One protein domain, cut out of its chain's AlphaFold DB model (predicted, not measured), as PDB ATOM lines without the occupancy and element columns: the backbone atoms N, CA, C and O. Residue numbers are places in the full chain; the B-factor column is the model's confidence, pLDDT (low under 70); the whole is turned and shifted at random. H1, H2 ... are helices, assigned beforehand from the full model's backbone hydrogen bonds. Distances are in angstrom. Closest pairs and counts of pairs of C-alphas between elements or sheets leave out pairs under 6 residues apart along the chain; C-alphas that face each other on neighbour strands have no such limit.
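Overview. This is residues 532 to 601 of the 799 residues of an uncharacterized protein of bacterium (UniProt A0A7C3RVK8). Two helices of unequal length, H1 and the much longer H3, run opposite ways and cross at a slant, while the chain between them turns back through the short helix H2 at one end of the elongated outline. Before H1, the unnamed stretch of residues 532 to 545 passes across H1 and then loops out; residues 538 to 546 stick out, as do residues 567 to 572 at the turn and residues 593 to 601 of H3. The printed part has 70 residues with three named helices, in the order H1, H2, H3, and no named strand; the class is all helix. The whole is loose, with a radius of gyration of the C-alphas of 14.7 A, and its C-alphas span 48 by 25 by 16 A.

Along the chain. The printed part begins at Thr 532, whose C-alpha is at (159.862, 168.344, 171.774), and residues 532 to 545 hold no named element. H1 is residues 546 to 561, 22.4 A from first to last C-alpha, and begins with C-alpha 546 at (155.192, 184.299, 166.099). H2 is residues 564 to 568, five residues. H3 is residues 574 to 601, the longest helix with 28 residues and 39.9 A from first to last C-alpha; C-alpha 601 is at (172.827, 175.307, 156.744).

Arrangement. H1 and H3 touch, with 7 pairs of C-alphas within 8 A. The closest C-alphas of the two are those of Leu 551 and Tyr 588, 7.0 A apart. H1 touches H3 with residues 551 to 558 alone, and H3 touches H1 with residues 577 to 588 alone. Their lines stand at a steep tilt of 38 degrees, only just past shallow, and they run opposite ways, with centres 10.9 A apart. H2 touches no helix: H1 and H2 meet only through their link, and H2 and H3 are only just apart, their closest C-alphas at 8.2 A. In H1 and H3 every O i to N i+4 pair is within hydrogen-bond range; in H2 it is 0 of 1, beside 2 of 2 O i to N i+3 pairs.

Size, cuts and confidence. The C-alphas of Pro 570 and Ala 601 are the two farthest apart, at 48.6 A. Without the stretches that stand free, the body is 46 residues spanning 28 by 21 by 14 A. The printed part has no cut. The links H1 to H2, of 2 residues, and H2 to H3, of 5 residues, are both tight. The mean pLDDT of the printed part is 82.8, and residues 537 to 544 and 567 to 572 are under 70.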
ATOM      1  N   THR A 532     159.664 167.198 172.692       93.25
ATOM      2  CA  THR A 532     159.862 168.344 171.774       93.25
ATOM      3  C   THR A 532     160.860 169.374 172.305       93.25
ATOM      4  O   THR A 532     161.470 170.096 171.517       93.25
ATOM      5  N   GLY A 533     161.022 169.469 173.630       89.88
ATOM      6  CA  GLY A 533     161.868 170.473 174.279       89.88
ATOM      7  C   GLY A 533     161.328 171.909 174.243       89.88
ATOM      8  O   GLY A 533     161.981 172.792 174.791       89.88
ATOM      9  N   LEU A 534     160.144 172.155 173.662       89.50
ATOM     10  CA  LEU A 534     159.557 173.495 173.587       89.50
ATOM     11  C   LEU A 534     159.259 174.051 174.986       89.50
ATOM     12  O   LEU A 534     158.600 173.403 175.813       89.50
ATOM     13  N   ARG A 535     159.732 175.272 175.239       82.62
ATOM     14  CA  ARG A 535     159.494 176.051 176.459       82.62
ATOM     15  C   ARG A 535     159.131 177.474 176.057       82.62
ATOM     16  O   ARG A 535     159.709 177.992 175.113       82.62
ATOM     17  N   ILE A 536     158.201 178.090 176.786       77.19
ATOM     18  CA  ILE A 536     157.911 179.516 176.612       77.19
ATOM     19  C   ILE A 536     159.165 180.267 177.054       77.19
ATOM     20  O   ILE A 536     159.532 180.204 178.228       77.19
ATOM     21  N   ALA A 537     159.840 180.937 176.123       67.88
ATOM     22  CA  ALA A 537     160.854 181.920 176.493       67.88
ATOM     23  C   ALA A 537     160.149 183.262 176.718       67.88
ATOM     24  O   ALA A 537     159.380 183.696 175.863       67.88
ATOM     25  N   TYR A 538     160.387 183.875 177.877       58.75
ATOM     26  CA  TYR A 538     159.779 185.145 178.296       58.75
ATOM     27  C   TYR A 538     160.574 186.373 177.834       58.75
ATOM     28  O   TYR A 538     160.253 187.492 178.218       58.75
ATOM     29  N   GLU A 539     161.635 186.167 177.058       57.31
ATOM     30  CA  GLU A 539     162.420 187.258 176.496       57.31
ATOM     31  C   GLU A 539     161.634 187.894 175.342       57.31
ATOM     32  O   GLU A 539     161.292 187.217 174.366       57.31
ATOM     33  N   ASP A 540     161.328 189.187 175.484       50.03
ATOM     34  CA  ASP A 540     160.724 190.032 174.450       50.03
ATOM     35  C   ASP A 540     161.744 190.259 173.322       50.03
ATOM     36  O   ASP A 540     162.347 191.327 173.204       50.03
ATOM     37  N   ASP A 541     161.973 189.231 172.502       56.97
ATOM     38  CA  ASP A 541     162.694 189.365 171.240       56.97
ATOM     39  C   ASP A 541     161.693 189.719 170.121       56.97
ATOM     40  O   ASP A 541     160.926 188.855 169.674       56.97
ATOM     41  N   PRO A 542     161.667 190.976 169.638       56.81
ATOM     42  CA  PRO A 542     160.776 191.395 168.559       56.81
ATOM     43  C   PRO A 542     161.078 190.710 167.213       56.81
ATOM     44  O   PRO A 542     160.265 190.820 166.295       56.81
ATOM     45  N   ALA A 543     162.208 190.004 167.074       61.38
ATOM     46  CA  ALA A 543     162.559 189.223 165.887       61.38
ATOM     47  C   ALA A 543     162.077 187.761 165.945       61.38
ATOM     48  O   ALA A 543     162.307 186.995 165.004       61.38
ATOM     49  N   ARG A 544     161.406 187.349 167.027       68.94
ATOM     50  CA  ARG A 544     160.994 185.959 167.220       68.94
ATOM     51  C   ARG A 544     159.817 185.572 166.328       68.94
ATOM     52  O   ARG A 544     158.823 186.289 166.224       68.94
ATOM     53  N   ASP A 545     159.903 184.388 165.727       80.81
ATOM     54  CA  ASP A 545     158.833 183.847 164.891       80.81
ATOM     55  C   ASP A 545     157.555 183.604 165.723       80.81
ATOM     56  O   ASP A 545     157.487 182.694 166.557       80.81
ATOM     57  N   GLN A 546     156.515 184.408 165.464       84.00
ATOM     58  CA  GLN A 546     155.192 184.299 166.099       84.00
ATOM     59  C   GLN A 546     154.601 182.895 165.963       84.00
ATOM     60  O   GLN A 546     153.863 182.419 166.828       84.00
ATOM     61  N   ALA A 547     154.933 182.211 164.873       85.62
ATOM     62  CA  ALA A 547     154.476 180.872 164.610       85.62
ATOM     63  C   ALA A 547     155.085 179.885 165.629       85.62
ATOM     64  O   ALA A 547     154.367 179.038 166.171       85.62
ATOM     65  N   VAL A 548     156.379 180.006 165.938       87.81
ATOM     66  CA  VAL A 548     157.053 179.195 166.966       87.81
ATOM     67  C   VAL A 548     156.497 179.509 168.359       87.81
ATOM     68  O   VAL A 548     156.153 178.578 169.086       87.81
ATOM     69  N   ALA A 549     156.276 180.786 168.686       86.88
ATOM     70  CA  ALA A 549     155.661 181.190 169.956       86.88
ATOM     71  C   ALA A 549     154.247 180.598 170.150       86.88
ATOM     72  O   ALA A 549     153.885 180.157 171.246       86.88
ATOM     73  N   ALA A 550     153.452 180.512 169.076       90.00
ATOM     74  CA  ALA A 550     152.146 179.858 169.113       90.00
ATOM     75  C   ALA A 550     152.256 178.348 169.398       90.00
ATOM     76  O   ALA A 550     151.449 177.808 170.153       90.00
ATOM     77  N   LEU A 551     153.264 177.662 168.838       92.62
ATOM     78  CA  LEU A 551     153.515 176.245 169.130       92.62
ATOM     79  C   LEU A 551     153.987 176.028 170.568       92.62
ATOM     80  O   LEU A 551     153.546 175.076 171.204       92.62
ATOM     81  N   GLU A 552     154.848 176.891 171.100       91.38
ATOM     82  CA  GLU A 552     155.265 176.834 172.507       91.38
ATOM     83  C   GLU A 552     154.074 177.002 173.452       91.38
ATOM     84  O   GLU A 552     153.926 176.230 174.401       91.38
ATOM     85  N   THR A 553     153.204 177.970 173.154       90.94
ATOM     86  CA  THR A 553     151.982 178.224 173.923       90.94
ATOM     87  C   THR A 553     151.052 177.013 173.887       90.94
ATOM     88  O   THR A 553     150.675 176.505 174.942       90.94
ATOM     89  N   GLU A 554     150.736 176.488 172.698       92.94
ATOM     90  CA  GLU A 554     149.875 175.304 172.572       92.94
ATOM     91  C   GLU A 554     150.507 174.071 173.237       92.94
ATOM     92  O   GLU A 554     149.806 173.307 173.894       92.94
ATOM     93  N   CYS A 555     151.832 173.892 173.146       93.19
ATOM     94  CA  CYS A 555     152.537 172.801 173.820       93.19
ATOM     95  C   CYS A 555     152.366 172.872 175.346       93.19
ATOM     96  O   CYS A 555     152.183 171.836 175.984       93.19
ATOM     97  N   GLN A 556     152.421 174.067 175.943       90.81
ATOM     98  CA  GLN A 556     152.209 174.237 177.385       90.81
ATOM     99  C   GLN A 556     150.745 174.051 177.786       90.81
ATOM    100  O   GLN A 556     150.480 173.390 178.789       90.81
ATOM    101  N   LEU A 557     149.800 174.566 176.992       91.44
ATOM    102  CA  LEU A 557     148.369 174.344 177.222       91.44
ATOM    103  C   LEU A 557     148.035 172.849 177.178       91.44
ATOM    104  O   LEU A 557     147.444 172.325 178.117       91.44
ATOM    105  N   LEU A 558     148.500 172.134 176.149       91.81
ATOM    106  CA  LEU A 558     148.299 170.690 176.036       91.81
ATOM    107  C   LEU A 558     148.958 169.918 177.184       91.81
ATOM    108  O   LEU A 558     148.342 168.991 177.699       91.81
ATOM    109  N   ARG A 559     150.165 170.293 177.632       89.38
ATOM    110  CA  ARG A 559     150.803 169.674 178.812       89.38
ATOM    111  C   ARG A 559     149.991 169.890 180.091       89.38
ATOM    112  O   ARG A 559     149.840 168.955 180.873       89.38
ATOM    113  N   ALA A 560     149.477 171.102 180.303       85.94
ATOM    114  CA  ALA A 560     148.673 171.440 181.477       85.94
ATOM    115  C   ALA A 560     147.306 170.735 181.467       85.94
ATOM    116  O   ALA A 560     146.810 170.320 182.515       85.94
ATOM    117  N   GLU A 561     146.708 170.573 180.287       87.00
ATOM    118  CA  GLU A 561     145.434 169.878 180.124       87.00
ATOM    119  C   GLU A 561     145.600 168.352 180.218       87.00
ATOM    120  O   GLU A 561     144.802 167.721 180.902       87.00
ATOM    121  N   LEU A 562     146.655 167.755 179.637       86.12
ATOM    122  CA  LEU A 562     146.961 166.309 179.661       86.12
ATOM    123  C   LEU A 562     147.505 165.821 181.019       86.12
ATOM    124  O   LEU A 562     148.516 165.117 181.110       86.12
ATOM    125  N   THR A 563     146.803 166.168 182.095       79.19
ATOM    126  CA  THR A 563     147.101 165.713 183.452       79.19
ATOM    127  C   THR A 563     146.196 164.543 183.858       79.19
ATOM    128  O   THR A 563     145.036 164.475 183.445       79.19
ATOM    129  N   PRO A 564     146.668 163.631 184.728       71.50
ATOM    130  CA  PRO A 564     145.863 162.553 185.308       71.50
ATOM    131  C   PRO A 564     144.585 163.025 186.016       71.50
ATOM    132  O   PRO A 564     143.672 162.230 186.206       71.50
ATOM    133  N   ARG A 565     144.469 164.318 186.360       71.81
ATOM    134  CA  ARG A 565     143.234 164.919 186.893       71.81
ATOM    135  C   ARG A 565     142.050 164.805 185.934       71.81
ATOM    136  O   ARG A 565     140.915 164.757 186.395       71.81
ATOM    137  N   LEU A 566     142.295 164.690 184.627       71.81
ATOM    138  CA  LEU A 566     141.252 164.393 183.641       71.81
ATOM    139  C   LEU A 566     140.525 163.071 183.922       71.81
ATOM    140  O   LEU A 566     139.365 162.935 183.556       71.81
ATOM    141  N   LEU A 567     141.172 162.118 184.602       69.62
ATOM    142  CA  LEU A 567     140.586 160.821 184.952       69.62
ATOM    143  C   LEU A 567     139.560 160.917 186.096       69.62
ATOM    144  O   LEU A 567     138.896 159.930 186.406       69.62
ATOM    145  N   ALA A 568     139.423 162.084 186.738       62.88
ATOM    146  CA  ALA A 568     138.426 162.325 187.781       62.88
ATOM    147  C   ALA A 568     137.028 162.657 187.222       62.88
ATOM    148  O   ALA A 568     136.052 162.629 187.968       62.88
ATOM    149  N   ALA A 569     136.917 162.963 185.924       56.41
ATOM    150  CA  ALA A 569     135.670 163.319 185.253       56.41
ATOM    151  C   ALA A 569     135.457 162.444 184.001       56.41
ATOM    152  O   ALA A 569     136.423 161.923 183.443       56.41
ATOM    153  N   PRO A 570     134.206 162.247 183.542       53.22
ATOM    154  CA  PRO A 570     133.927 161.400 182.386       53.22
ATOM    155  C   PRO A 570     134.677 161.872 181.124       53.22
ATOM    156  O   PRO A 570     134.791 163.079 180.892       53.22
ATOM    157  N   PRO A 571     135.128 160.942 180.257       55.94
ATOM    158  CA  PRO A 571     136.145 161.170 179.218       55.94
ATOM    159  C   PRO A 571     135.709 162.030 178.015       55.94
ATOM    160  O   PRO A 571     136.379 162.027 176.986       55.94
ATOM    161  N   ARG A 572     134.628 162.816 178.118       59.59
ATOM    162  CA  ARG A 572     134.055 163.593 176.999       59.59
ATOM    163  C   ARG A 572     135.012 164.622 176.380       59.59
ATOM    164  O   ARG A 572     134.776 165.047 175.257       59.59
ATOM    165  N   ASN A 573     136.088 164.991 177.075       71.62
ATOM    166  CA  ASN A 573     137.072 165.956 176.581       71.62
ATOM    167  C   ASN A 573     138.318 165.318 175.951       71.62
ATOM    168  O   ASN A 573     139.126 166.044 175.374       71.62
ATOM    169  N   LEU A 574     138.511 163.997 176.041       76.81
ATOM    170  CA  LEU A 574     139.780 163.408 175.613       76.81
ATOM    171  C   LEU A 574     139.923 163.329 174.091       76.81
ATOM    172  O   LEU A 574     140.985 163.651 173.574       76.81
ATOM    173  N   ASP A 575     138.857 162.981 173.370       81.88
ATOM    174  CA  ASP A 575     138.891 162.936 171.901       81.88
ATOM    175  C   ASP A 575     139.183 164.329 171.313       81.88
ATOM    176  O   ASP A 575     139.931 164.477 170.346       81.88
ATOM    177  N   ALA A 576     138.650 165.380 171.947       86.00
ATOM    178  CA  ALA A 576     138.938 166.765 171.585       86.00
ATOM    179  C   ALA A 576     140.401 167.148 171.875       86.00
ATOM    180  O   ALA A 576     141.040 167.812 171.055       86.00
ATOM    181  N   LEU A 577     140.949 166.712 173.016       87.94
ATOM    182  CA  LEU A 577     142.364 166.891 173.355       87.94
ATOM    183  C   LEU A 577     143.283 166.154 172.383       87.94
ATOM    184  O   LEU A 577     144.286 166.715 171.950       87.94
ATOM    185  N   GLU A 578     142.929 164.930 171.997       89.12
ATOM    186  CA  GLU A 578     143.686 164.149 171.024       89.12
ATOM    187  C   GLU A 578     143.674 164.833 169.654       89.12
ATOM    188  O   GLU A 578     144.729 165.012 169.049       89.12
ATOM    189  N   ALA A 579     142.522 165.326 169.192       91.25
ATOM    190  CA  ALA A 579     142.441 166.091 167.950       91.25
ATOM    191  C   ALA A 579     143.314 167.362 167.986       91.25
ATOM    192  O   ALA A 579     144.032 167.654 167.021       91.25
ATOM    193  N   ARG A 580     143.309 168.099 169.108       94.06
ATOM    194  CA  ARG A 580     144.202 169.255 169.314       94.06
ATOM    195  C   ARG A 580     145.673 168.842 169.305       94.06
ATOM    196  O   ARG A 580     146.469 169.487 168.624       94.06
ATOM    197  N   PHE A 581     146.025 167.743 169.970       95.12
ATOM    198  CA  PHE A 581     147.379 167.190 169.957       95.12
ATOM    199  C   PHE A 581     147.826 166.795 168.544       95.12
ATOM    200  O   PHE A 581     148.933 167.148 168.143       95.12
ATOM    201  N   GLN A 582     146.981 166.132 167.749       95.44
ATOM    202  CA  GLN A 582     147.323 165.773 166.367       95.44
ATOM    203  C   GLN A 582     147.535 167.016 165.494       95.44
ATOM    204  O   GLN A 582     148.480 167.064 164.704       95.44
ATOM    205  N   LYS A 583     146.718 168.062 165.677       95.62
ATOM    206  CA  LYS A 583     146.901 169.352 164.993       95.62
ATOM    207  C   LYS A 583     148.214 170.033 165.395       95.62
ATOM    208  O   LYS A 583     148.938 170.527 164.524       95.62
ATOM    209  N   PHE A 584     148.530 170.045 166.692       96.19
ATOM    210  CA  PHE A 584     149.810 170.533 167.206       96.19
ATOM    211  C   PHE A 584     150.973 169.753 166.585       96.19
ATOM    212  O   PHE A 584     151.867 170.352 165.995       96.19
ATOM    213  N   LYS A 585     150.925 168.419 166.649       96.19
ATOM    214  CA  LYS A 585     151.955 167.515 166.141       96.19
ATOM    215  C   LYS A 585     152.209 167.736 164.655       96.19
ATOM    216  O   LYS A 585     153.358 167.893 164.258       96.19
ATOM    217  N   TRP A 586     151.154 167.819 163.848       96.12
ATOM    218  CA  TRP A 586     151.269 168.104 162.419       96.12
ATOM    219  C   TRP A 586     151.965 169.447 162.162       96.12
ATOM    220  O   TRP A 586     152.928 169.509 161.398       96.12
ATOM    221  N   SER A 587     151.543 170.503 162.862       94.69
ATOM    222  CA  SER A 587     152.121 171.847 162.726       94.69
ATOM    223  C   SER A 587     153.586 171.897 163.181       94.69
ATOM    224  O   SER A 587     154.420 172.522 162.526       94.69
ATOM    225  N   TYR A 588     153.910 171.204 164.275       95.56
ATOM    226  CA  TYR A 588     155.265 171.071 164.802       95.56
ATOM    227  C   TYR A 588     156.183 170.346 163.820       95.56
ATOM    228  O   TYR A 588     157.242 170.869 163.501       95.56
ATOM    229  N   VAL A 589     155.777 169.182 163.299       95.25
ATOM    230  CA  VAL A 589     156.596 168.363 162.385       95.25
ATOM    231  C   VAL A 589     156.992 169.156 161.141       95.25
ATOM    232  O   VAL A 589     158.160 169.144 160.752       95.25
ATOM    233  N   GLN A 590     156.038 169.866 160.529       92.81
ATOM    234  CA  GLN A 590     156.298 170.656 159.322       92.81
ATOM    235  C   GLN A 590     157.314 171.770 159.587       92.81
ATOM    236  O   GLN A 590     158.287 171.913 158.847       92.81
ATOM    237  N   ARG A 591     157.131 172.525 160.678       93.12
ATOM    238  CA  ARG A 591     158.045 173.621 161.025       93.12
ATOM    239  C   ARG A 591     159.398 173.134 161.509       93.12
ATOM    240  O   ARG A 591     160.406 173.729 161.155       93.12
ATOM    241  N   TYR A 592     159.434 172.043 162.268       94.25
ATOM    242  CA  TYR A 592     160.675 171.453 162.749       94.25
ATOM    243  C   TYR A 592     161.569 171.019 161.589       94.25
ATOM    244  O   TYR A 592     162.755 171.329 161.598       94.25
ATOM    245  N   ARG A 593     161.011 170.352 160.567       92.38
ATOM    246  CA  ARG A 593     161.773 169.942 159.376       92.38
ATOM    247  C   ARG A 593     162.391 171.140 158.656       92.38
ATOM    248  O   ARG A 593     163.588 171.118 158.392       92.38
ATOM    249  N   ALA A 594     161.602 172.182 158.392       91.31
ATOM    250  CA  ALA A 594     162.093 173.393 157.730       91.31
ATOM    251  C   ALA A 594     163.181 174.100 158.559       91.31
ATOM    252  O   ALA A 594     164.283 174.333 158.067       91.31
ATOM    253  N   ALA A 595     162.909 174.350 159.843       90.88
ATOM    254  CA  ALA A 595     163.847 175.025 160.736       90.88
ATOM    255  C   ALA A 595     165.129 174.214 160.980       90.88
ATOM    256  O   ALA A 595     166.195 174.794 161.156       90.88
ATOM    257  N   HIS A 596     165.058 172.880 160.981       92.62
ATOM    258  CA  HIS A 596     166.239 172.029 161.115       92.62
ATOM    259  C   HIS A 596     167.149 172.102 159.881       92.62
ATOM    260  O   HIS A 596     168.368 172.155 160.034       92.62
ATOM    261  N   GLU A 597     166.592 172.118 158.666       89.88
ATOM    262  CA  GLU A 597     167.396 172.297 157.448       89.88
ATOM    263  C   GLU A 597     168.073 173.675 157.425       89.88
ATOM    264  O   GLU A 597     169.268 173.782 157.137       89.88
ATOM    265  N   GLU A 598     167.346 174.723 157.819       89.56
ATOM    266  CA  GLU A 598     167.909 176.067 157.984       89.56
ATOM    267  C   GLU A 598     169.002 176.102 159.057       89.56
ATOM    268  O   GLU A 598     170.072 176.666 158.826       89.56
ATOM    269  N   TRP A 599     168.781 175.441 160.197       89.62
ATOM    270  CA  TRP A 599     169.770 175.290 161.263       89.62
ATOM    271  C   TRP A 599     171.027 174.565 160.779       89.62
ATOM    272  O   TRP A 599     172.136 175.013 161.061       89.62
ATOM    273  N   LYS A 600     170.885 173.474 160.014       89.25
ATOM    274  CA  LYS A 600     172.017 172.720 159.449       89.25
ATOM    275  C   LYS A 600     172.838 173.599 158.504       89.25
ATOM    276  O   LYS A 600     174.066 173.620 158.599       89.25
ATOM    277  N   ALA A 601     172.169 174.359 157.635       89.44
ATOM    278  CA  ALA A 601     172.827 175.307 156.744       89.44
ATOM    279  C   ALA A 601     173.516 176.446 157.515       89.44
ATOM    280  O   ALA A 601     174.631 176.838 157.169       89.44
TER     281      ALA A 601